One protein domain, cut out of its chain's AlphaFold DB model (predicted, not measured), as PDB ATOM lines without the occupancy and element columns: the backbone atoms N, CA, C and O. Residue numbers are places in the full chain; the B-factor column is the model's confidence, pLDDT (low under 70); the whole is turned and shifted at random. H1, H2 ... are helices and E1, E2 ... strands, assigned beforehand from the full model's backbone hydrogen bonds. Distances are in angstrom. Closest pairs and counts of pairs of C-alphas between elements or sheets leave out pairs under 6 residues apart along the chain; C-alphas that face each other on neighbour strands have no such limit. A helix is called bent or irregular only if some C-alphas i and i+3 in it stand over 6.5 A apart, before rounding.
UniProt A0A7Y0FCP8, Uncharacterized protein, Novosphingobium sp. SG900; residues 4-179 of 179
ATOM      1  N   SER A   4     133.127 195.090 235.607       68.25
ATOM      2  CA  SER A   4     133.756 194.913 234.296       68.25
ATOM      3  C   SER A   4     134.175 196.231 233.632       68.25
ATOM      4  O   SER A   4     135.143 196.248 232.873       68.25
ATOM      5  N   GLN A   5     133.474 197.337 233.902       72.94
ATOM      6  CA  GLN A   5     133.857 198.665 233.408       72.94
ATOM      7  C   GLN A   5     135.037 199.231 234.203       72.94
ATOM      8  O   GLN A   5     135.937 199.829 233.613       72.94
ATOM      9  N   ASP A   6     135.069 198.996 235.514       78.25
ATOM     10  CA  ASP A   6     136.140 199.485 236.386       78.25
ATOM     11  C   ASP A   6     137.484 198.824 236.048       78.25
ATOM     12  O   ASP A   6     138.480 199.519 235.843       78.25
ATOM     13  N   ILE A   7     137.505 197.494 235.872       80.38
ATOM     14  CA  ILE A   7     138.732 196.778 235.482       80.38
ATOM     15  C   ILE A   7     139.229 197.193 234.093       80.38
ATOM     16  O   ILE A   7     140.436 197.247 233.859       80.38
ATOM     17  N   LEU A   8     138.319 197.537 233.175       84.31
ATOM     18  CA  LEU A   8     138.680 198.046 231.854       84.31
ATOM     19  C   LEU A   8     139.347 199.422 231.952       84.31
ATOM     20  O   LEU A   8     140.361 199.645 231.294       84.31
ATOM     21  N   GLN A   9     138.811 200.331 232.772       85.81
ATOM     22  CA  GLN A   9     139.424 201.644 232.991       85.81
ATOM     23  C   GLN A   9     140.804 201.520 233.637       85.81
ATOM     24  O   GLN A   9     141.749 202.164 233.188       85.81
ATOM     25  N   LEU A  10     140.961 200.638 234.625       86.88
ATOM     26  CA  LEU A  10     142.268 200.397 235.230       86.88
ATOM     27  C   LEU A  10     143.263 199.780 234.242       86.88
ATOM     28  O   LEU A  10     144.398 200.236 234.158       86.88
ATOM     29  N   SER A  11     142.823 198.820 233.425       88.25
ATOM     30  CA  SER A  11     143.668 198.232 232.375       88.25
ATOM     31  C   SER A  11     144.138 199.286 231.366       88.25
ATOM     32  O   SER A  11     145.275 199.228 230.913       88.25
ATOM     33  N   LYS A  12     143.300 200.280 231.035       90.31
ATOM     34  CA  LYS A  12     143.702 201.414 230.184       90.31
ATOM     35  C   LYS A  12     144.768 202.285 230.846       90.31
ATOM     36  O   LYS A  12     145.685 202.719 230.161       90.31
ATOM     37  N   ARG A  13     144.673 202.520 232.159       92.25
ATOM     38  CA  ARG A  13     145.702 203.260 232.908       92.25
ATOM     39  C   ARG A  13     147.031 202.504 232.924       92.25
ATOM     40  O   ARG A  13     148.062 203.098 232.642       92.25
ATOM     41  N   VAL A  14     146.998 201.189 233.159       92.38
ATOM     42  CA  VAL A  14     148.191 200.332 233.044       92.38
ATOM     43  C   VAL A  14     148.761 200.399 231.627       92.38
ATOM     44  O   VAL A  14     149.957 200.600 231.469       92.38
ATOM     45  N   ALA A  15     147.917 200.315 230.593       93.00
ATOM     46  CA  ALA A  15     148.368 200.406 229.205       93.00
ATOM     47  C   ALA A  15     149.029 201.752 228.872       93.00
ATOM     48  O   ALA A  15     149.958 201.779 228.069       93.00
ATOM     49  N   ALA A  16     148.571 202.848 229.482       91.31
ATOM     50  CA  ALA A  16     149.139 204.175 229.271       91.31
ATOM     51  C   ALA A  16     150.565 204.309 229.834       91.31
ATOM     52  O   ALA A  16     151.396 204.942 229.191       91.31
ATOM     53  N   SER A  17     150.855 203.697 230.989       90.81
ATOM     54  CA  SER A  17     152.179 203.783 231.631       90.81
ATOM     55  C   SER A  17     153.127 202.638 231.247       90.81
ATOM     56  O   SER A  17     154.329 202.851 231.147       90.81
ATOM     57  N   HIS A  18     152.597 201.429 231.026       91.25
ATOM     58  CA  HIS A  18     153.363 200.172 230.905       91.25
ATOM     59  C   HIS A  18     153.081 199.400 229.601       91.25
ATOM     60  O   HIS A  18     153.628 198.324 229.362       91.25
ATOM     61  N   GLY A  19     152.216 199.928 228.732       92.50
ATOM     62  CA  GLY A  19     151.905 199.343 227.428       92.50
ATOM     63  C   GLY A  19     150.832 198.244 227.436       92.50
ATOM     64  O   GLY A  19     150.430 197.680 228.457       92.50
ATOM     65  N   TRP A  20     150.338 197.919 226.238       90.00
ATOM     66  CA  TRP A  20     149.206 197.001 226.048       90.00
ATOM     67  C   TRP A  20     149.493 195.550 226.443       90.00
ATOM     68  O   TRP A  20     148.585 194.852 226.900       90.00
ATOM     69  N   ALA A  21     150.736 195.091 226.285       91.44
ATOM     70  CA  ALA A  21     151.132 193.747 226.697       91.44
ATOM     71  C   ALA A  21     150.989 193.574 228.219       91.44
ATOM     72  O   ALA A  21     150.356 192.615 228.664       91.44
ATOM     73  N   ALA A  22     151.471 194.550 228.999       90.00
ATOM     74  CA  ALA A  22     151.326 194.569 230.452       90.00
ATOM     75  C   ALA A  22     149.847 194.583 230.866       90.00
ATOM     76  O   ALA A  22     149.422 193.757 231.670       90.00
ATOM     77  N   ALA A  23     149.026 195.429 230.236       91.31
ATOM     78  CA  ALA A  23     147.590 195.493 230.518       91.31
ATOM     79  C   ALA A  23     146.845 194.171 230.241       91.31
ATOM     80  O   ALA A  23     145.887 193.831 230.941       91.31
ATOM     81  N   LYS A  24     147.276 193.402 229.231       91.06
ATOM     82  CA  LYS A  24     146.701 192.084 228.936       91.06
ATOM     83  C   LYS A  24     147.021 191.079 230.044       91.06
ATOM     84  O   LYS A  24     146.097 190.436 230.538       91.06
ATOM     85  N   VAL A  25     148.292 190.986 230.442       92.50
ATOM     86  CA  VAL A  25     148.749 190.091 231.524       92.50
ATOM     87  C   VAL A  25     148.086 190.469 232.848       92.50
ATOM     88  O   VAL A  25     147.570 189.600 233.547       92.50
ATOM     89  N   PHE A  26     148.015 191.770 233.136       92.00
ATOM     90  CA  PHE A  26     147.339 192.342 234.295       92.00
ATOM     91  C   PHE A  26     145.915 191.811 234.462       92.00
ATOM     92  O   PHE A  26     145.562 191.303 235.521       92.00
ATOM     93  N   LYS A  27     145.096 191.890 233.409       90.31
ATOM     94  CA  LYS A  27     143.688 191.483 233.472       90.31
ATOM     95  C   LYS A  27     143.507 189.965 233.589       90.31
ATOM     96  O   LYS A  27     142.519 189.528 234.171       90.31
ATOM     97  N   SER A  28     144.402 189.171 233.000       91.81
ATOM     98  CA  SER A  28     144.295 187.704 232.999       91.81
ATOM     99  C   SER A  28     144.875 187.035 234.241       91.81
ATOM    100  O   SER A  28     144.713 185.829 234.401       91.81
ATOM    101  N   TYR A  29     145.586 187.782 235.086       95.50
ATOM    102  CA  TYR A  29     146.252 187.220 236.250       95.50
ATOM    103  C   TYR A  29     145.252 186.685 237.284       95.50
ATOM    104  O   TYR A  29     144.278 187.349 237.647       95.50
ATOM    105  N   VAL A  30     145.540 185.489 237.794       96.31
ATOM    106  CA  VAL A  30     144.815 184.850 238.891       96.31
ATOM    107  C   VAL A  30     145.831 184.544 239.980       96.31
ATOM    108  O   VAL A  30     146.785 183.814 239.740       96.31
ATOM    109  N   MET A  31     145.625 185.118 241.164       97.38
ATOM    110  CA  MET A  31     146.512 184.919 242.305       97.38
ATOM    111  C   MET A  31     146.354 183.496 242.840       97.38
ATOM    112  O   MET A  31     145.264 183.125 243.279       97.38
ATOM    113  N   SER A  32     147.437 182.721 242.821       97.56
ATOM    114  CA  SER A  32     147.476 181.409 243.466       97.56
ATOM    115  C   SER A  32     147.664 181.534 244.982       97.56
ATOM    116  O   SER A  32     148.061 182.584 245.497       97.56
ATOM    117  N   ASP A  33     147.435 180.444 245.716       97.19
ATOM    118  CA  ASP A  33     147.730 180.398 247.153       97.19
ATOM    119  C   ASP A  33     149.228 180.571 247.440       97.19
ATOM    120  O   ASP A  33     149.604 181.194 248.435       97.19
ATOM    121  N   ALA A  34     150.090 180.084 246.540       97.75
ATOM    122  CA  ALA A  34     151.533 180.277 246.632       97.75
ATOM    123  C   ALA A  34     151.907 181.761 246.484       97.75
ATOM    124  O   ALA A  34     152.678 182.279 247.295       97.75
ATOM    125  N   ASP A  35     151.301 182.463 245.520       98.12
ATOM    126  CA  ASP A  35     151.512 183.903 245.345       98.12
ATOM    127  C   ASP A  35     151.026 184.675 246.570       98.12
ATOM    128  O   ASP A  35     151.734 185.531 247.100       98.12
ATOM    129  N   ARG A  36     149.833 184.334 247.073       97.38
ATOM    130  CA  ARG A  36     149.258 184.951 248.274       97.38
ATOM    131  C   ARG A  36     150.173 184.785 249.487       97.38
ATOM    132  O   ARG A  36     150.381 185.747 250.231       97.38
ATOM    133  N   ALA A  37     150.727 183.591 249.690       98.00
ATOM    134  CA  ALA A  37     151.656 183.316 250.782       98.00
ATOM    135  C   ALA A  37     152.974 184.092 250.624       98.00
ATOM    136  O   ALA A  37     153.472 184.662 251.598       98.00
ATOM    137  N   ALA A  38     153.517 184.166 249.406       98.31
ATOM    138  CA  ALA A  38     154.727 184.929 249.111       98.31
ATOM    139  C   ALA A  38     154.533 186.436 249.356       98.31
ATOM    140  O   ALA A  38     155.333 187.036 250.070       98.31
ATOM    141  N   ILE A  39     153.438 187.018 248.856       98.56
ATOM    142  CA  ILE A  39     153.077 188.427 249.081       98.56
ATOM    143  C   ILE A  39     152.936 188.717 250.580       98.56
ATOM    144  O   ILE A  39     153.471 189.709 251.073       98.56
ATOM    145  N   SER A  40     152.248 187.836 251.313       97.75
ATOM    146  CA  SER A  40     152.050 187.992 252.759       97.75
ATOM    147  C   SER A  40     153.381 188.000 253.512       97.75
ATOM    148  O   SER A  40     153.587 188.857 254.367       97.75
ATOM    149  N   ARG A  41     154.310 187.102 253.157       98.25
ATOM    150  CA  ARG A  41     155.662 187.078 253.732       98.25
ATOM    151  C   ARG A  41     156.429 188.366 253.431       98.25
ATOM    152  O   ARG A  41     156.915 188.989 254.365       98.25
ATOM    153  N   CYS A  42     156.459 188.815 252.172       98.25
ATOM    154  CA  CYS A  42     157.117 190.071 251.796       98.25
ATOM    155  C   CYS A  42     156.581 191.272 252.591       98.25
ATOM    156  O   CYS A  42     157.358 192.120 253.025       98.25
ATOM    157  N   ALA A  43     155.264 191.345 252.801       97.81
ATOM    158  CA  ALA A  43     154.655 192.421 253.573       97.81
ATOM    159  C   ALA A  43     155.019 192.356 255.061       97.81
ATOM    160  O   ALA A  43     155.335 193.390 255.642       97.81
ATOM    161  N   VAL A  44     155.001 191.166 255.671       96.75
ATOM    162  CA  VAL A  44     155.391 190.979 257.079       96.75
ATOM    163  C   VAL A  44     156.857 191.352 257.295       96.75
ATOM    164  O   VAL A  44     157.151 192.128 258.205       96.75
ATOM    165  N   ASP A  45     157.755 190.871 256.435       97.00
ATOM    166  CA  ASP A  45     159.187 191.171 256.515       97.00
ATOM    167  C   ASP A  45     159.444 192.680 256.386       97.00
ATOM    168  O   ASP A  45     160.235 193.253 257.136       97.00
ATOM    169  N   LEU A  46     158.734 193.347 255.470       96.69
ATOM    170  CA  LEU A  46     158.849 194.790 255.284       96.69
ATOM    171  C   LEU A  46     158.275 195.571 256.475       96.69
ATOM    172  O   LEU A  46     158.918 196.499 256.961       96.69
ATOM    173  N   LEU A  47     157.096 195.198 256.982       95.31
ATOM    174  CA  LEU A  47     156.473 195.850 258.139       95.31
ATOM    175  C   LEU A  47     157.330 195.743 259.405       95.31
ATOM    176  O   LEU A  47     157.318 196.669 260.210       95.31
ATOM    177  N   ALA A  48     158.094 194.657 259.561       94.94
ATOM    178  CA  ALA A  48     158.986 194.461 260.702       94.94
ATOM    179  C   ALA A  48     160.140 195.479 260.759       94.94
ATOM    180  O   ALA A  48     160.657 195.753 261.841       94.94
ATOM    181  N   ILE A  49     160.544 196.041 259.616       94.81
ATOM    182  CA  ILE A  49     161.683 196.968 259.521       94.81
ATOM    183  C   ILE A  49     161.278 198.401 259.167       94.81
ATOM    184  O   ILE A  49     162.088 199.315 259.305       94.81
ATOM    185  N   PHE A  50     160.056 198.615 258.674       94.56
ATOM    186  CA  PHE A  50     159.612 199.925 258.215       94.56
ATOM    187  C   PHE A  50     159.138 200.774 259.405       94.56
ATOM    188  O   PHE A  50     158.102 200.451 259.999       94.56
ATOM    189  N   PRO A  51     159.812 201.884 259.754       92.56
ATOM    190  CA  PRO A  51     159.458 202.679 260.928       92.56
ATOM    191  C   PRO A  51     158.123 203.419 260.741       92.56
ATOM    192  O   PRO A  51     157.683 203.622 259.607       92.56
ATOM    193  N   PRO A  52     157.435 203.816 261.826       87.62
ATOM    194  CA  PRO A  52     156.292 204.711 261.712       87.62
ATOM    195  C   PRO A  52     156.739 206.023 261.063       87.62
ATOM    196  O   PRO A  52     157.686 206.651 261.528       87.62
ATOM    197  N   ALA A  53     156.074 206.419 259.984       86.19
ATOM    198  CA  ALA A  53     156.335 207.676 259.302       86.19
ATOM    199  C   ALA A  53     155.025 208.225 258.720       86.19
ATOM    200  O   ALA A  53     154.203 207.433 258.236       86.19
ATOM    201  N   PRO A  54     154.818 209.553 258.768       80.38
ATOM    202  CA  PRO A  54     153.681 210.178 258.108       80.38
ATOM    203  C   PRO A  54     153.758 209.930 256.598       80.38
ATOM    204  O   PRO A  54     154.845 209.851 256.029       80.38
ATOM    205  N   ASP A  55     152.596 209.760 255.968       83.50
ATOM    206  CA  ASP A  55     152.434 209.658 254.510       83.50
ATOM    207  C   ASP A  55     153.290 208.583 253.808       83.50
ATOM    208  O   ASP A  55     153.493 208.596 252.596       83.50
ATOM    209  N   ALA A  56     153.728 207.562 254.548       93.44
ATOM    210  CA  ALA A  56     154.630 206.528 254.045       93.44
ATOM    211  C   ALA A  56     153.985 205.516 253.079       93.44
ATOM    212  O   ALA A  56     154.666 204.605 252.608       93.44
ATOM    213  N   SER A  57     152.688 205.630 252.773       97.06
ATOM    214  CA  SER A  57     151.945 204.616 252.004       97.06
ATOM    215  C   SER A  57     152.552 204.327 250.622       97.06
ATOM    216  O   SER A  57     152.669 203.162 250.233       97.06
ATOM    217  N   LEU A  58     153.016 205.358 249.909       97.62
ATOM    218  CA  LEU A  58     153.691 205.217 248.614       97.62
ATOM    219  C   LEU A  58     155.066 204.558 248.747       97.62
ATOM    220  O   LEU A  58     155.385 203.665 247.967       97.62
ATOM    221  N   MET A  59     155.851 204.937 249.757       97.69
ATOM    222  CA  MET A  59     157.161 204.334 250.033       97.69
ATOM    223  C   MET A  59     157.029 202.858 250.428       97.69
ATOM    224  O   MET A  59     157.754 202.010 249.912       97.69
ATOM    225  N   MET A  60     156.072 202.536 251.304       98.12
ATOM    226  CA  MET A  60     155.768 201.162 251.706       98.12
ATOM    227  C   MET A  60     155.298 200.330 250.510       98.12
ATOM    228  O   MET A  60     155.746 199.199 250.336       98.12
ATOM    229  N   SER A  61     154.436 200.893 249.658       98.44
ATOM    230  CA  SER A  61     153.963 200.215 248.448       98.44
ATOM    231  C   SER A  61     155.095 199.992 247.446       98.44
ATOM    232  O   SER A  61     155.249 198.879 246.962       98.44
ATOM    233  N   ALA A  62     155.941 200.991 247.183       98.38
ATOM    234  CA  ALA A  62     157.091 200.846 246.288       98.38
ATOM    235  C   ALA A  62     158.086 199.783 246.785       98.38
ATOM    236  O   ALA A  62     158.514 198.923 246.015       98.38
ATOM    237  N   ALA A  63     158.400 199.781 248.083       98.06
ATOM    238  CA  ALA A  63     159.268 198.767 248.676       98.06
ATOM    239  C   ALA A  63     158.654 197.359 248.633       98.06
ATOM    240  O   ALA A  63     159.356 196.372 248.373       98.06
ATOM    241  N   LEU A  64     157.337 197.254 248.837       98.50
ATOM    242  CA  LEU A  64     156.633 195.989 248.688       98.50
ATOM    243  C   LEU A  64     156.635 195.522 247.228       98.50
ATOM    244  O   LEU A  64     156.857 194.336 247.004       98.50
ATOM    245  N   ALA A  65     156.450 196.417 246.250       98.38
ATOM    246  CA  ALA A  65     156.461 196.067 244.828       98.38
ATOM    247  C   ALA A  65     157.758 195.348 244.450       98.38
ATOM    248  O   ALA A  65     157.708 194.214 243.987       98.38
ATOM    249  N   VAL A  66     158.907 195.949 244.776       96.94
ATOM    250  CA  VAL A  66     160.234 195.372 244.500       96.94
ATOM    251  C   VAL A  66     160.411 194.010 245.178       96.94
ATOM    252  O   VAL A  66     161.011 193.093 244.616       96.94
ATOM    253  N   SER A  67     159.891 193.851 246.397       97.25
ATOM    254  CA  SER A  67     159.975 192.582 247.128       97.25
ATOM    255  C   SER A  67     159.096 191.498 246.495       97.25
ATOM    256  O   SER A  67     159.532 190.356 246.358       97.25
ATOM    257  N   VAL A  68     157.882 191.859 246.069       97.94
ATOM    258  CA  VAL A  68     156.915 190.951 245.439       97.94
ATOM    259  C   VAL A  68     157.364 190.555 244.032       97.94
ATOM    260  O   VAL A  68     157.348 189.370 243.720       97.94
ATOM    261  N   GLU A  69     157.838 191.490 243.209       96.69
ATOM    262  CA  GLU A  69     158.346 191.219 241.850       96.69
ATOM    263  C   GLU A  69     159.509 190.220 241.837       96.69
ATOM    264  O   GLU A  69     159.667 189.443 240.898       96.69
ATOM    265  N   ARG A  70     160.318 190.202 242.902       96.00
ATOM    266  CA  ARG A  70     161.392 189.214 243.078       96.00
ATOM    267  C   ARG A  70     160.892 187.857 243.565       96.00
ATOM    268  O   ARG A  70     161.594 186.863 243.393       96.00
ATOM    269  N   ALA A  71     159.738 187.821 244.224       96.88
ATOM    270  CA  ALA A  71     159.204 186.629 244.871       96.88
ATOM    271  C   ALA A  71     158.234 185.844 243.978       96.88
ATOM    272  O   ALA A  71     158.127 184.629 244.140       96.88
ATOM    273  N   ILE A  72     157.526 186.519 243.067       96.31
ATOM    274  CA  ILE A  72     156.496 185.920 242.211       96.31
ATOM    275  C   ILE A  72     156.577 186.448 240.776       96.31
ATOM    276  O   ILE A  72     156.996 187.575 240.530       96.31
ATOM    277  N   SER A  73     156.114 185.653 239.812       94.06
ATOM    278  CA  SER A  73     155.987 186.073 238.410       94.06
ATOM    279  C   SER A  73     154.587 186.629 238.135       94.06
ATOM    280  O   SER A  73     153.752 185.961 237.526       94.06
ATOM    281  N   ALA A  74     154.323 187.852 238.602       93.75
ATOM    282  CA  ALA A  74     153.019 188.508 238.492       93.75
ATOM    283  C   ALA A  74     153.131 189.959 237.980       93.75
ATOM    284  O   ALA A  74     154.165 190.596 238.165       93.75
ATOM    285  N   PRO A  75     152.070 190.511 237.359       95.00
ATOM    286  CA  PRO A  75     152.024 191.918 236.970       95.00
ATOM    287  C   PRO A  75     151.790 192.798 238.205       95.00
ATOM    288  O   PRO A  75     150.654 192.926 238.671       95.00
ATOM    289  N   VAL A  76     152.861 193.382 238.739       97.44
ATOM    290  CA  VAL A  76     152.834 194.258 239.916       97.44
ATOM    291  C   VAL A  76     152.879 195.716 239.469       97.44
ATOM    292  O   VAL A  76     153.729 196.111 238.680       97.44
ATOM    293  N   HIS A  77     151.957 196.530 239.973       97.75
ATOM    294  CA  HIS A  77     151.929 197.964 239.699       97.75
ATOM    295  C   HIS A  77     151.599 198.746 240.965       97.75
ATOM    296  O   HIS A  77     150.623 198.437 241.651       97.75
ATOM    297  N   VAL A  78     152.372 199.795 241.246       98.38
ATOM    298  CA  VAL A  78     152.061 200.736 242.326       98.38
ATOM    299  C   VAL A  78     151.043 201.754 241.822       98.38
ATOM    300  O   VAL A  78     151.228 202.390 240.782       98.38
ATOM    301  N   MET A  79     149.961 201.906 242.571       97.62
ATOM    302  CA  MET A  79     148.901 202.871 242.317       97.62
ATOM    303  C   MET A  79     149.012 204.033 243.292       97.62
ATOM    304  O   MET A  79     149.342 203.837 244.460       97.62
ATOM    305  N   ARG A  80     148.657 205.226 242.814       97.88
ATOM    306  CA  ARG A  80     148.400 206.412 243.632       97.88
ATOM    307  C   ARG A  80     146.972 206.898 243.413       97.88
ATOM    308  O   ARG A  80     146.490 206.911 242.272       97.88
ATOM    309  N   GLY A  81     146.308 207.318 244.484       96.88
ATOM    310  CA  GLY A  81     145.002 207.968 244.412       96.88
ATOM    311  C   GLY A  81     144.303 208.060 245.764       96.88
ATOM    312  O   GLY A  81     144.931 208.299 246.794       96.88
ATOM    313  N   HIS A  82     142.987 207.849 245.762       97.31
ATOM    314  CA  HIS A  82     142.153 207.971 246.958       97.31
ATOM    315  C   HIS A  82     141.613 206.625 247.443       97.31
ATOM    316  O   HIS A  82     141.274 205.742 246.649       97.31
ATOM    317  N   LEU A  83     141.425 206.519 248.757       97.69
ATOM    318  CA  LEU A  83     140.609 205.486 249.381       97.69
ATOM    319  C   LEU A  83     139.336 206.119 249.931       97.69
ATOM    320  O   LEU A  83     139.383 207.108 250.667       97.69
ATOM    321  N   THR A  84     138.194 205.514 249.613       98.12
ATOM    322  CA  THR A  84     136.925 205.852 250.256       98.12
ATOM    323  C   THR A  84     136.396 204.683 251.074       98.12
ATOM    324  O   THR A  84     136.547 203.517 250.701       98.12
ATOM    325  N   VAL A  85     135.756 205.024 252.189       97.94
ATOM    326  CA  VAL A  85     135.026 204.111 253.068       97.94
ATOM    327  C   VAL A  85     133.555 204.485 252.978       97.94
ATOM    328  O   VAL A  85     133.184 205.633 253.227       97.94
ATOM    329  N   GLU A  86     132.717 203.537 252.560       93.12
ATOM    330  CA  GLU A  86     131.271 203.751 252.375       93.12
ATOM    331  C   GLU A  86     130.963 204.956 251.460       93.12
ATOM    332  O   GLU A  86     129.990 205.683 251.643       93.12
ATOM    333  N   GLY A  87     131.829 205.199 250.470       93.31
ATOM    334  CA  GLY A  87     131.700 206.310 249.526       93.31
ATOM    335  C   GLY A  87     132.239 207.658 250.013       93.31
ATOM    336  O   GLY A  87     132.253 208.597 249.224       93.31
ATOM    337  N   ARG A  88     132.730 207.765 251.256       96.81
ATOM    338  CA  ARG A  88     133.359 208.984 251.791       96.81
ATOM    339  C   ARG A  88     134.885 208.893 251.714       96.81
ATOM    340  O   ARG A  88     135.429 207.872 252.137       96.81
ATOM    341  N   PRO A  89     135.590 209.905 251.179       96.06
ATOM    342  CA  PRO A  89     137.049 209.891 251.118       96.06
ATOM    343  C   PRO A  89     137.651 209.879 252.525       96.06
ATOM    344  O   PRO A  89     137.197 210.618 253.397       96.06
ATOM    345  N   VAL A  90     138.651 209.021 252.736       97.06
ATOM    346  CA  VAL A  90     139.372 208.901 254.015       97.06
ATOM    347  C   VAL A  90     140.884 209.045 253.868       97.06
ATOM    348  O   VAL A  90     141.520 209.510 254.803       97.06
ATOM    349  N   LEU A  91     141.452 208.669 252.717       96.69
ATOM    350  CA  LEU A  91     142.875 208.810 252.393       96.69
ATOM    351  C   LEU A  91     143.023 209.274 250.936       96.69
ATOM    352  O   LEU A  91     142.164 208.971 250.102       96.69
ATOM    353  N   GLY A  92     144.123 209.960 250.630       94.56
ATOM    354  CA  GLY A  92     144.444 210.493 249.301       94.56
ATOM    355  C   GLY A  92     144.594 212.019 249.296       94.56
ATOM    356  O   GLY A  92     144.313 212.654 250.315       94.56
ATOM    357  N   PRO A  93     145.046 212.613 248.176       94.06
ATOM    358  CA  PRO A  93     145.267 211.999 246.852       94.06
ATOM    359  C   PRO A  93     146.553 211.168 246.709       94.06
ATOM    360  O   PRO A  93     146.679 210.386 245.769       94.06
ATOM    361  N   ASP A  94     147.503 211.299 247.634       94.44
ATOM    362  CA  ASP A  94     148.811 210.633 247.557       94.44
ATOM    363  C   ASP A  94     148.848 209.277 248.285       94.44
ATOM    364  O   ASP A  94     149.893 208.829 248.753       94.44
ATOM    365  N   TYR A  95     147.703 208.592 248.382       97.56
ATOM    366  CA  TYR A  95     147.646 207.276 249.010       97.56
ATOM    367  C   TYR A  95     148.137 206.191 248.049       97.56
ATOM    368  O   TYR A  95     147.667 206.105 246.911       97.56
ATOM    369  N   GLY A  96     149.081 205.370 248.512       98.06
ATOM    370  CA  GLY A  96     149.718 204.306 247.742       98.06
ATOM    371  C   GLY A  96     149.215 202.905 248.088       98.06
ATOM    372  O   GLY A  96     149.070 202.574 249.263       98.06
ATOM    373  N   TRP A  97     149.011 202.070 247.067       98.69
ATOM    374  CA  TRP A  97     148.784 200.624 247.205       98.69
ATOM    375  C   TRP A  97     149.329 199.868 245.987       98.69
ATOM    376  O   TRP A  97     149.697 200.474 244.979       98.69
ATOM    377  N   LEU A  98     149.358 198.538 246.046       98.38
ATOM    378  CA  LEU A  98     149.691 197.696 244.900       98.38
ATOM    379  C   LEU A  98     148.444 197.143 244.221       98.38
ATOM    380  O   LEU A  98     147.481 196.734 244.870       98.38
ATOM    381  N   MET A  99     148.524 197.032 242.901       97.94
ATOM    382  CA  MET A  99     147.714 196.101 242.134       97.94
ATOM    383  C   MET A  99     148.605 194.962 241.643       97.94
ATOM    384  O   MET A  99     149.550 195.200 240.892       97.94
ATOM    385  N   VAL A 100     148.296 193.733 242.058       97.56
ATOM    386  CA  VAL A 100     148.913 192.506 241.533       97.56
ATOM    387  C   VAL A 100     147.886 191.838 240.630       97.56
ATOM    388  O   VAL A 100     146.981 191.140 241.092       97.56
ATOM    389  N   GLY A 101     147.945 192.149 239.337       95.12
ATOM    390  CA  GLY A 101     146.816 191.916 238.437       95.12
ATOM    391  C   GLY A 101     145.530 192.563 238.978       95.12
ATOM    392  O   GLY A 101     145.576 193.686 239.480       95.12
ATOM    393  N   PRO A 102     144.368 191.886 238.958       94.81
ATOM    394  CA  PRO A 102     143.113 192.471 239.426       94.81
ATOM    395  C   PRO A 102     142.958 192.487 240.962       94.81
ATOM    396  O   PRO A 102     141.858 192.750 241.455       94.81
ATOM    397  N   TYR A 103     144.017 192.204 241.726       97.56
ATOM    398  CA  TYR A 103     143.988 192.147 243.188       97.56
ATOM    399  C   TYR A 103     144.618 193.395 243.796       97.56
ATOM    400  O   TYR A 103     145.737 193.762 243.444       97.56
ATOM    401  N   VAL A 104     143.910 194.008 244.741       98.25
ATOM    402  CA  VAL A 104     144.469 195.038 245.616       98.25
ATOM    403  C   VAL A 104     145.342 194.353 246.657       98.25
ATOM    404  O   VAL A 104     144.914 193.381 247.279       98.25
ATOM    405  N   VAL A 105     146.542 194.883 246.858       98.69
ATOM    406  CA  VAL A 105     147.454 194.523 247.941       98.69
ATOM    407  C   VAL A 105     147.856 195.825 248.633       98.69
ATOM    408  O   VAL A 105     148.557 196.656 248.061       98.69
ATOM    409  N   ASP A 106     147.370 196.029 249.852       98.62
ATOM    410  CA  ASP A 106     147.513 197.283 250.585       98.62
ATOM    411  C   ASP A 106     148.167 197.039 251.950       98.62
ATOM    412  O   ASP A 106     147.566 196.493 252.880       98.62
ATOM    413  N   ILE A 107     149.442 197.421 252.025       98.19
ATOM    414  CA  ILE A 107     150.317 197.273 253.192       98.19
ATOM    415  C   ILE A 107     150.149 198.407 254.210       98.19
ATOM    416  O   ILE A 107     150.553 198.269 255.363       98.19
ATOM    417  N   ALA A 108     149.569 199.537 253.804       97.69
ATOM    418  CA  ALA A 108     149.456 200.718 254.649       97.69
ATOM    419  C   ALA A 108     148.116 200.770 255.396       97.69
ATOM    420  O   ALA A 108     148.074 201.306 256.503       97.69
ATOM    421  N   LEU A 109     147.049 200.182 254.835       97.75
ATOM    422  CA  LEU A 109     145.673 200.309 255.331       97.75
ATOM    423  C   LEU A 109     145.542 200.094 256.837       97.75
ATOM    424  O   LEU A 109     145.066 200.968 257.558       97.75
ATOM    425  N   PHE A 110     145.955 198.919 257.311       97.19
ATOM    426  CA  PHE A 110     145.772 198.542 258.707       97.19
ATOM    427  C   PHE A 110     146.696 199.330 259.627       97.19
ATOM    428  O   PHE A 110     146.262 199.808 260.670       97.19
ATOM    429  N   ARG A 111     147.941 199.560 259.200       94.81
ATOM    430  CA  ARG A 111     148.890 200.391 259.945       94.81
ATOM    431  C   ARG A 111     148.345 201.801 260.179       94.81
ATOM    432  O   ARG A 111     148.471 202.316 261.285       94.81
ATOM    433  N   LEU A 112     147.744 202.407 259.155       95.31
ATOM    434  CA  LEU A 112     147.128 203.730 259.253       95.31
ATOM    435  C   LEU A 112     145.845 203.701 260.076       95.31
ATOM    436  O   LEU A 112     145.630 204.601 260.869       95.31
ATOM    437  N   ALA A 113     145.004 202.680 259.919       96.44
ATOM    438  CA  ALA A 113     143.755 202.577 260.666       96.44
ATOM    439  C   ALA A 113     143.961 202.370 262.176       96.44
ATOM    440  O   ALA A 113     143.098 202.755 262.961       96.44
ATOM    441  N   TYR A 114     145.081 201.764 262.576       95.12
ATOM    442  CA  TYR A 114     145.436 201.538 263.980       95.12
ATOM    443  C   TYR A 114     146.318 202.639 264.583       95.12
ATOM    444  O   TYR A 114     146.700 202.532 265.748       95.12
ATOM    445  N   SER A 115     146.688 203.671 263.817       93.44
ATOM    446  CA  SER A 115     147.504 204.768 264.341       93.44
ATOM    447  C   SER A 115     146.673 205.720 265.209       93.44
ATOM    448  O   SER A 115     145.448 205.780 265.106       93.44
ATOM    449  N   ALA A 116     147.344 206.494 266.065       91.56
ATOM    450  CA  ALA A 116     146.680 207.508 266.885       91.56
ATOM    451  C   ALA A 116     146.026 208.616 266.036       91.56
ATOM    452  O   ALA A 116     144.984 209.145 266.414       91.56
ATOM    453  N   ASP A 117     146.610 208.911 264.873       90.75
ATOM    454  CA  ASP A 117     146.164 209.960 263.948       90.75
ATOM    455  C   ASP A 117     145.238 209.424 262.839       90.75
ATOM    456  O   ASP A 117     145.001 210.089 261.828       90.75
ATOM    457  N   ALA A 118     144.725 208.200 262.993       93.00
ATOM    458  CA  ALA A 118     143.866 207.570 262.003       93.00
ATOM    459  C   ALA A 118     142.589 208.400 261.757       93.00
ATOM    460  O   ALA A 118     141.906 208.787 262.713       93.00
ATOM    461  N   PRO A 119     142.163 208.599 260.492       95.19
ATOM    462  CA  PRO A 119     140.846 209.152 260.211       95.19
ATOM    463  C   PRO A 119     139.764 208.327 260.921       95.19
ATOM    464  O   PRO A 119     139.653 207.121 260.699       95.19
ATOM    465  N   ALA A 120     138.930 208.971 261.745       96.81
ATOM    466  CA  ALA A 120     137.982 208.273 262.624       96.81
ATOM    467  C   ALA A 120     137.055 207.296 261.877       96.81
ATOM    468  O   ALA A 120     136.731 206.218 262.380       96.81
ATOM    469  N   LEU A 121     136.650 207.652 260.653       97.94
ATOM    470  CA  LEU A 121     135.848 206.775 259.804       97.94
ATOM    471  C   LEU A 121     136.617 205.517 259.377       97.94
ATOM    472  O   LEU A 121     136.047 204.430 259.398       97.94
ATOM    473  N   LEU A 122     137.890 205.659 259.006       97.75
ATOM    474  CA  LEU A 122     138.736 204.534 258.620       97.75
ATOM    475  C   LEU A 122     138.978 203.605 259.813       97.75
ATOM    476  O   LEU A 122     138.749 202.405 259.687       97.75
ATOM    477  N   ALA A 123     139.372 204.157 260.964       97.88
ATOM    478  CA  ALA A 123     139.621 203.389 262.183       97.88
ATOM    479  C   ALA A 123     138.383 202.581 262.600       97.88
ATOM    480  O   ALA A 123     138.450 201.361 262.746       97.88
ATOM    481  N   LYS A 124     137.218 203.245 262.687       98.00
ATOM    482  CA  LYS A 124     135.941 202.594 263.012       98.00
ATOM    483  C   LYS A 124     135.583 201.497 262.014       98.00
ATOM    484  O   LYS A 124     135.118 200.431 262.403       98.00
ATOM    485  N   HIS A 125     135.742 201.773 260.723       98.31
ATOM    486  CA  HIS A 125     135.413 200.807 259.689       98.31
ATOM    487  C   HIS A 125     136.306 199.569 259.773       98.31
ATOM    488  O   HIS A 125     135.802 198.450 259.702       98.31
ATOM    489  N   VAL A 126     137.613 199.763 259.961       98.00
ATOM    490  CA  VAL A 126     138.561 198.656 260.061       98.00
ATOM    491  C   VAL A 126     138.287 197.788 261.285       98.00
ATOM    492  O   VAL A 126     138.278 196.564 261.159       98.00
ATOM    493  N   ASP A 127     138.010 198.406 262.432       97.25
ATOM    494  CA  ASP A 127     137.654 197.691 263.658       97.25
ATOM    495  C   ASP A 127     136.416 196.801 263.458       97.25
ATOM    496  O   ASP A 127     136.459 195.600 263.724       97.25
ATOM    497  N   LEU A 128     135.347 197.350 262.874       97.06
ATOM    498  CA  LEU A 128     134.097 196.616 262.658       97.06
ATOM    499  C   LEU A 128     134.192 195.536 261.568       97.06
ATOM    500  O   LEU A 128     133.577 194.479 261.703       97.06
ATOM    501  N   ALA A 129     134.905 195.801 260.469       96.69
ATOM    502  CA  ALA A 129     134.922 194.918 259.301       96.69
ATOM    503  C   ALA A 129     136.022 193.848 259.355       96.69
ATOM    504  O   ALA A 129     135.831 192.746 258.838       96.69
ATOM    505  N   PHE A 130     137.173 194.158 259.957       96.94
ATOM    506  CA  PHE A 130     138.352 193.285 259.945       96.94
ATOM    507  C   PHE A 130     138.860 192.930 261.345       96.94
ATOM    508  O   PHE A 130     139.520 191.898 261.502       96.94
ATOM    509  N   GLY A 131     138.549 193.749 262.352       94.75
ATOM    510  CA  GLY A 131     139.066 193.611 263.709       94.75
ATOM    511  C   GLY A 131     140.537 194.027 263.838       94.75
ATOM    512  O   GLY A 131     141.131 194.550 262.889       94.75
ATOM    513  N   PRO A 132     141.146 193.802 265.013       94.19
ATOM    514  CA  PRO A 132     142.521 194.200 265.294       94.19
ATOM    515  C   PRO A 132     143.560 193.232 264.699       94.19
ATOM    516  O   PRO A 132     143.240 192.141 264.214       94.19
ATOM    517  N   ASN A 133     144.838 193.614 264.813       93.38
ATOM    518  CA  ASN A 133     146.011 192.779 264.518       93.38
ATOM    519  C   ASN A 133     146.091 192.279 263.067       93.38
ATOM    520  O   ASN A 133     146.576 191.176 262.800       93.38
ATOM    521  N   LYS A 134     145.608 193.079 262.112       96.00
ATOM    522  CA  LYS A 134     145.806 192.825 260.683       96.00
ATOM    523  C   LYS A 134     147.038 193.568 260.172       96.00
ATOM    524  O   LYS A 134     147.326 194.677 260.602       96.00
ATOM    525  N   ALA A 135     147.769 192.943 259.255       94.19
ATOM    526  CA  ALA A 135     149.018 193.492 258.725       94.19
ATOM    527  C   ALA A 135     148.882 193.958 257.269       94.19
ATOM    528  O   ALA A 135     149.341 195.036 256.915       94.19
ATOM    529  N   LEU A 136     148.219 193.158 256.433       98.00
ATOM    530  CA  LEU A 136     148.113 193.377 254.995       98.00
ATOM    531  C   LEU A 136     146.678 193.126 254.535       98.00
ATOM    532  O   LEU A 136     146.095 192.095 254.879       98.00
ATOM    533  N   TYR A 137     146.127 194.034 253.735       98.50
ATOM    534  CA  TYR A 137     144.858 193.812 253.051       98.50
ATOM    535  C   TYR A 137     145.109 193.249 251.649       98.50
ATOM    536  O   TYR A 137     145.872 193.827 250.876       98.50
ATOM    537  N   VAL A 138     144.471 192.120 251.322       98.12
ATOM    538  CA  VAL A 138     144.537 191.503 249.989       98.12
ATOM    539  C   VAL A 138     143.164 191.017 249.570       98.12
ATOM    540  O   VAL A 138     142.631 190.082 250.169       98.12
ATOM    541  N   ASP A 139     142.628 191.581 248.494       97.00
ATOM    542  CA  ASP A 139     141.370 191.115 247.920       97.00
ATOM    543  C   ASP A 139     141.291 191.414 246.422       97.00
ATOM    544  O   ASP A 139     141.986 192.280 245.887       97.00
ATOM    545  N   HIS A 140     140.422 190.696 245.721       95.06
ATOM    546  CA  HIS A 140     140.095 191.032 244.346       95.06
ATOM    547  C   HIS A 140     139.430 192.415 244.317       95.06
ATOM    548  O   HIS A 140     138.527 192.698 245.103       95.06
ATOM    549  N   TRP A 141     139.820 193.292 243.388       93.94
ATOM    550  CA  TRP A 141     139.389 194.697 243.409       93.94
ATOM    551  C   TRP A 141     137.861 194.873 243.354       93.94
ATOM    552  O   TRP A 141     137.289 195.794 243.934       93.94
ATOM    553  N   SER A 142     137.163 193.939 242.705       90.38
ATOM    554  CA  SER A 142     135.694 193.910 242.682       90.38
ATOM    555  C   SER A 142     135.039 193.648 244.040       90.38
ATOM    556  O   SER A 142     133.884 194.030 244.248       90.38
ATOM    557  N   MET A 143     135.753 192.969 244.935       93.31
ATOM    558  CA  MET A 143     135.275 192.508 246.232       93.31
ATOM    559  C   MET A 143     135.511 193.552 247.320       93.31
ATOM    560  O   MET A 143     134.708 193.626 248.246       93.31
ATOM    561  N   THR A 144     136.479 194.460 247.143       94.62
ATOM    562  CA  THR A 144     136.755 195.539 248.112       94.62
ATOM    563  C   THR A 144     135.505 196.365 248.419       94.62
ATOM    564  O   THR A 144     135.247 196.734 249.560       94.62
ATOM    565  N   ARG A 145     134.649 196.590 247.411       92.62
ATOM    566  CA  ARG A 145     133.390 197.338 247.575       92.62
ATOM    567  C   ARG A 145     132.390 196.637 248.487       92.62
ATOM    568  O   ARG A 145     131.575 197.317 249.103       92.62
ATOM    569  N   ARG A 146     132.421 195.303 248.556       93.12
ATOM    570  CA  ARG A 146     131.527 194.515 249.419       93.12
ATOM    571  C   ARG A 146     131.859 194.706 250.890       93.12
ATOM    572  O   ARG A 146     130.964 194.638 251.718       93.12
ATOM    573  N   VAL A 147     133.124 194.994 251.180       94.44
ATOM    574  CA  VAL A 147     133.598 195.357 252.515       94.44
ATOM    575  C   VAL A 147     133.669 196.871 252.696       94.44
ATOM    576  O   VAL A 147     134.378 197.334 253.562       94.44
ATOM    577  N   GLY A 148     132.969 197.670 251.882       95.56
ATOM    578  CA  GLY A 148     132.889 199.125 252.059       95.56
ATOM    579  C   GLY A 148     134.112 199.926 251.600       95.56
ATOM    580  O   GLY A 148     134.049 201.155 251.619       95.56
ATOM    581  N   LEU A 149     135.175 199.272 251.119       97.62
ATOM    582  CA  LEU A 149     136.393 199.918 250.627       97.62
ATOM    583  C   LEU A 149     136.324 200.178 249.120       97.62
ATOM    584  O   LEU A 149     136.083 199.275 248.309       97.62
ATOM    585  N   ARG A 150     136.604 201.410 248.697       96.25
ATOM    586  CA  ARG A 150     136.756 201.735 247.275       96.25
ATOM    587  C   ARG A 150     138.070 202.455 247.020       96.25
ATOM    588  O   ARG A 150     138.239 203.617 247.372       96.25
ATOM    589  N   TYR A 151     138.943 201.749 246.314       96.62
ATOM    590  CA  TYR A 151     140.185 202.267 245.761       96.62
ATOM    591  C   TYR A 151     139.897 203.020 244.463       96.62
ATOM    592  O   TYR A 151     139.281 202.466 243.544       96.62
ATOM    593  N   LEU A 152     140.319 204.279 244.405       95.25
ATOM    594  CA  LEU A 152     140.140 205.184 243.275       95.25
ATOM    595  C   LEU A 152     141.521 205.505 242.678       95.25
ATOM    596  O   LEU A 152     142.144 206.480 243.096       95.25
ATOM    597  N   PRO A 153     142.031 204.676 241.743       94.94
ATOM    598  CA  PRO A 153     143.336 204.892 241.127       94.94
ATOM    599  C   PRO A 153     143.315 206.118 240.214       94.94
ATOM    600  O   PRO A 153     142.494 206.214 239.294       94.94
ATOM    601  N   GLU A 154     144.264 207.020 240.434       94.12
ATOM    602  CA  GLU A 154     144.453 208.235 239.641       94.12
ATOM    603  C   GLU A 154     145.706 208.157 238.780       94.12
ATOM    604  O   GLU A 154     145.675 208.573 237.621       94.12
ATOM    605  N   HIS A 155     146.770 207.549 239.308       95.19
ATOM    606  CA  HIS A 155     148.045 207.385 238.622       95.19
ATOM    607  C   HIS A 155     148.599 205.975 238.823       95.19
ATOM    608  O   HIS A 155     148.546 205.436 239.928       95.19
ATOM    609  N   VAL A 156     149.126 205.390 237.746       97.06
ATOM    610  CA  VAL A 156     149.935 204.166 237.809       97.06
ATOM    611  C   VAL A 156     151.376 204.618 237.728       97.06
ATOM    612  O   VAL A 156     151.775 205.179 236.704       97.06
ATOM    613  N   LEU A 157     152.130 204.385 238.796       97.50
ATOM    614  CA  LEU A 157     153.507 204.843 238.865       97.50
ATOM    615  C   LEU A 157     154.346 204.164 237.783       97.50
ATOM    616  O   LEU A 157     154.169 202.986 237.453       97.50
ATOM    617  N   THR A 158     155.263 204.946 237.236       96.00
ATOM    618  CA  THR A 158     156.323 204.501 236.336       96.00
ATOM    619  C   THR A 158     157.440 203.815 237.122       96.00
ATOM    620  O   THR A 158     157.597 204.027 238.324       96.00
ATOM    621  N   GLU A 159     158.271 203.029 236.438       94.56
ATOM    622  CA  GLU A 159     159.439 202.377 237.053       94.56
ATOM    623  C   GLU A 159     160.393 203.385 237.718       94.56
ATOM    624  O   GLU A 159     160.939 203.122 238.791       94.56
ATOM    625  N   ALA A 160     160.554 204.570 237.119       96.81
ATOM    626  CA  ALA A 160     161.385 205.640 237.664       96.81
ATOM    627  C   ALA A 160     160.823 206.192 238.987       96.81
ATOM    628  O   ALA A 160     161.575 206.379 239.944       96.81
ATOM    629  N   GLU A 161     159.506 206.403 239.068       98.00
ATOM    630  CA  GLU A 161     158.838 206.848 240.298       98.00
ATOM    631  C   GLU A 161     158.927 205.784 241.400       98.00
ATOM    632  O   GLU A 161     159.252 206.108 242.542       98.00
ATOM    633  N   VAL A 162     158.702 204.507 241.060       97.88
ATOM    634  CA  VAL A 162     158.859 203.389 242.008       97.88
ATOM    635  C   VAL A 162     160.298 203.311 242.522       97.88
ATOM    636  O   VAL A 162     160.514 203.177 243.727       97.88
ATOM    637  N   THR A 163     161.289 203.459 241.640       97.25
ATOM    638  CA  THR A 163     162.712 203.445 242.011       97.25
ATOM    639  C   THR A 163     163.066 204.592 242.957       97.25
ATOM    640  O   THR A 163     163.759 204.376 243.954       97.25
ATOM    641  N   ALA A 164     162.570 205.802 242.686       97.75
ATOM    642  CA  ALA A 164     162.791 206.959 243.551       97.75
ATOM    643  C   ALA A 164     162.212 206.730 244.959       97.75
ATOM    644  O   ALA A 164     162.942 206.849 245.946       97.75
ATOM    645  N   LEU A 165     160.950 206.291 245.039       97.81
ATOM    646  CA  LEU A 165     160.266 205.991 246.301       97.81
ATOM    647  C   LEU A 165     160.916 204.845 247.078       97.81
ATOM    648  O   LEU A 165     160.979 204.892 248.304       97.81
ATOM    649  N   MET A 166     161.429 203.822 246.390       96.38
ATOM    650  CA  MET A 166     162.198 202.758 247.035       96.38
ATOM    651  C   MET A 166     163.511 203.295 247.626       96.38
ATOM    652  O   MET A 166     163.914 202.900 248.721       96.38
ATOM    653  N   GLY A 167     164.168 204.232 246.937       96.31
ATOM    654  CA  GLY A 167     165.337 204.937 247.464       96.31
ATOM    655  C   GLY A 167     165.021 205.729 248.738       96.31
ATOM    656  O   GLY A 167     165.798 205.681 249.696       96.31
ATOM    657  N   ASP A 168     163.874 206.411 248.777       96.00
ATOM    658  CA  ASP A 168     163.375 207.083 249.985       96.00
ATOM    659  C   ASP A 168     163.064 206.081 251.102       96.00
ATOM    660  O   ASP A 168     163.496 206.274 252.240       96.00
ATOM    661  N   ALA A 169     162.370 204.983 250.782       96.19
ATOM    662  CA  ALA A 169     162.038 203.925 251.736       96.19
ATOM    663  C   ALA A 169     163.298 203.351 252.389       96.19
ATOM    664  O   ALA A 169     163.371 203.215 253.609       96.19
ATOM    665  N   PHE A 170     164.323 203.076 251.583       94.94
ATOM    666  CA  PHE A 170     165.603 202.580 252.069       94.94
ATOM    667  C   PHE A 170     166.298 203.577 253.004       94.94
ATOM    668  O   PHE A 170     166.796 203.177 254.058       94.94
ATOM    669  N   ARG A 171     166.321 204.871 252.651       95.75
ATOM    670  CA  ARG A 171     166.894 205.917 253.515       95.75
ATOM    671  C   ARG A 171     166.180 205.983 254.859       95.75
ATOM    672  O   ARG A 171     166.855 205.996 255.884       95.75
ATOM    673  N   LEU A 172     164.849 205.970 254.846       94.69
ATOM    674  CA  LEU A 172     164.032 206.010 256.055       94.69
ATOM    675  C   LEU A 172     164.295 204.796 256.961       94.69
ATOM    676  O   LEU A 172     164.555 204.958 258.152       94.69
ATOM    677  N   ILE A 173     164.286 203.583 256.397       94.06
ATOM    678  CA  ILE A 173     164.573 202.345 257.141       94.06
ATOM    679  C   ILE A 173     165.981 202.386 257.738       94.06
ATOM    680  O   ILE A 173     166.179 202.001 258.888       94.06
ATOM    681  N   LYS A 174     166.972 202.853 256.971       93.62
ATOM    682  CA  LYS A 174     168.353 202.952 257.449       93.62
ATOM    683  C   LYS A 174     168.476 203.935 258.617       93.62
ATOM    684  O   LYS A 174     169.037 203.574 259.642       93.62
ATOM    685  N   GLN A 175     167.904 205.132 258.490       91.75
ATOM    686  CA  GLN A 175     167.947 206.159 259.537       91.75
ATOM    687  C   GLN A 175     167.327 205.689 260.855       91.75
ATOM    688  O   GLN A 175     167.864 206.002 261.908       91.75
ATOM    689  N   ALA A 176     166.235 204.924 260.805       89.19
ATOM    690  CA  ALA A 176     165.593 204.393 262.006       89.19
ATOM    691  C   ALA A 176     166.379 203.258 262.686       89.19
ATOM    692  O   ALA A 176     166.156 202.996 263.860       89.19
ATOM    693  N   ARG A 177     167.274 202.569 261.965       84.19
ATOM    694  CA  ARG A 177     168.157 201.536 262.539       84.19
ATOM    695  C   ARG A 177     169.401 202.112 263.208       84.19
ATOM    696  O   ARG A 177     169.992 201.435 264.042       84.19
ATOM    697  N   ASP A 178     169.807 203.303 262.784       82.25
ATOM    698  CA  ASP A 178     170.988 204.003 263.292       82.25
ATOM    699  C   ASP A 178     170.652 204.900 264.514       82.25
ATOM    700  O   ASP A 178     171.546 205.569 265.036       82.25
ATOM    701  N   GLN A 179     169.383 204.924 264.956       65.19
ATOM    702  CA  GLN A 179     168.870 205.606 266.159       65.19
ATOM    703  C   GLN A 179     168.682 204.618 267.312       65.19
ATOM    704  O   GLN A 179     168.960 205.023 268.463       65.19
TER     705      GLN A 179
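Overview. This is residues 4 to 179 of the 179 residues of an uncharacterized protein of Novosphingobium sp. SG900 (UniProt A0A7Y0FCP8). A strongly twisted sheet of five strands, with sharply bent E1 and E2, lies between helices: H3 packs along one face with H2 and H7 packed on H3, and arm H1a of the bent helix H1 covers edge strand E5 on the other face. H1b folds back beside H1a, while H5 crosses over E1 and E5. The 176 printed residues hold seven named helices and five named strands, in the order H1 H2 H3 E1 E2 E3 H4 H5 E4 H6 E5 H7; the antiparallel sheet runs E4 E3 E2 E1 E5, and the class is mixed. The whole is compact, with a radius of gyration of the C-alphas of 15.3 A and spans of 44 by 36 by 30 A.

Along the chain. H1, residues 4 to 28, was assigned as one helix by its hydrogen bonds but is bent, with C-alphas 17 and 20 9.3 A apart; its arms are H1a, residues 4 to 17, 20.6 A long, and H1b, residues 20 to 28, and H1a begins at C-alpha 4 (133.756, 194.913, 234.296). H2 is residues 33 to 49, 24.9 A, and H3 57 to 71, 20.7 A. E1, 76 to 85, 24.2 A, bends by 74 degrees at residue 81; E2, 88 to 100, 24.9 A, bends by 89 degrees at residue 94. E3 is 103 to 106, H4 109 to 113, H5 120 to 130, E4 137 to 140, H6 141 to 147 and E5 149 to 156, 19.1 A. H7, 159 to 177, 26.9 A, ends at C-alpha 177 (168.157, 201.536, 262.539).

Arrangement. E1, E2 and E3 form a meander, each strand the antiparallel neighbour of the one before, with N 79 and O 97 at 2.8 A and N 98 and O 105 at 2.9 A. E4 pairs with E3 by N 104 and O 139, 2.8 A, and E5 with E1 by N 152 and O 82, 2.8 A. There are three layers, helices on both faces: H2 and H3 on one, H1a on the other. H3 has a height over the sheet of 8.3 A and runs along the strands. H2 touches H3, Ile 39 to Val 68 with C-alphas 5.9 A apart, at a steep tilt of 48 degrees, opposite ways. H7 touches residues 58 to 63 of H3, about perpendicular at 77 degrees; its closest C-alphas there are Met 59 and Leu 165, 5.1 A. H1a is over E5, at 8 degrees on the local plane. H5 is on the same face as H3; H6 is on the same face as H1a. H4 touches H5, with C-alphas 113 and 123 at 4.5 A. Every O i to N i+4 pair is within hydrogen-bond range in H1a, H1b, H3, H4, H5 and H7; H2 has 12 of 13, and H6 0 of 3, with 2 of 4 O i to N i+3 pairs.

Size, cuts and confidence. The C-alphas of Ser 4 and Gln 179 are the farthest apart, 48.6 A. The printed part has no cut, and no link is long. Mean pLDDT of the printed part is 94.5; residues 4 and 179 are under 70.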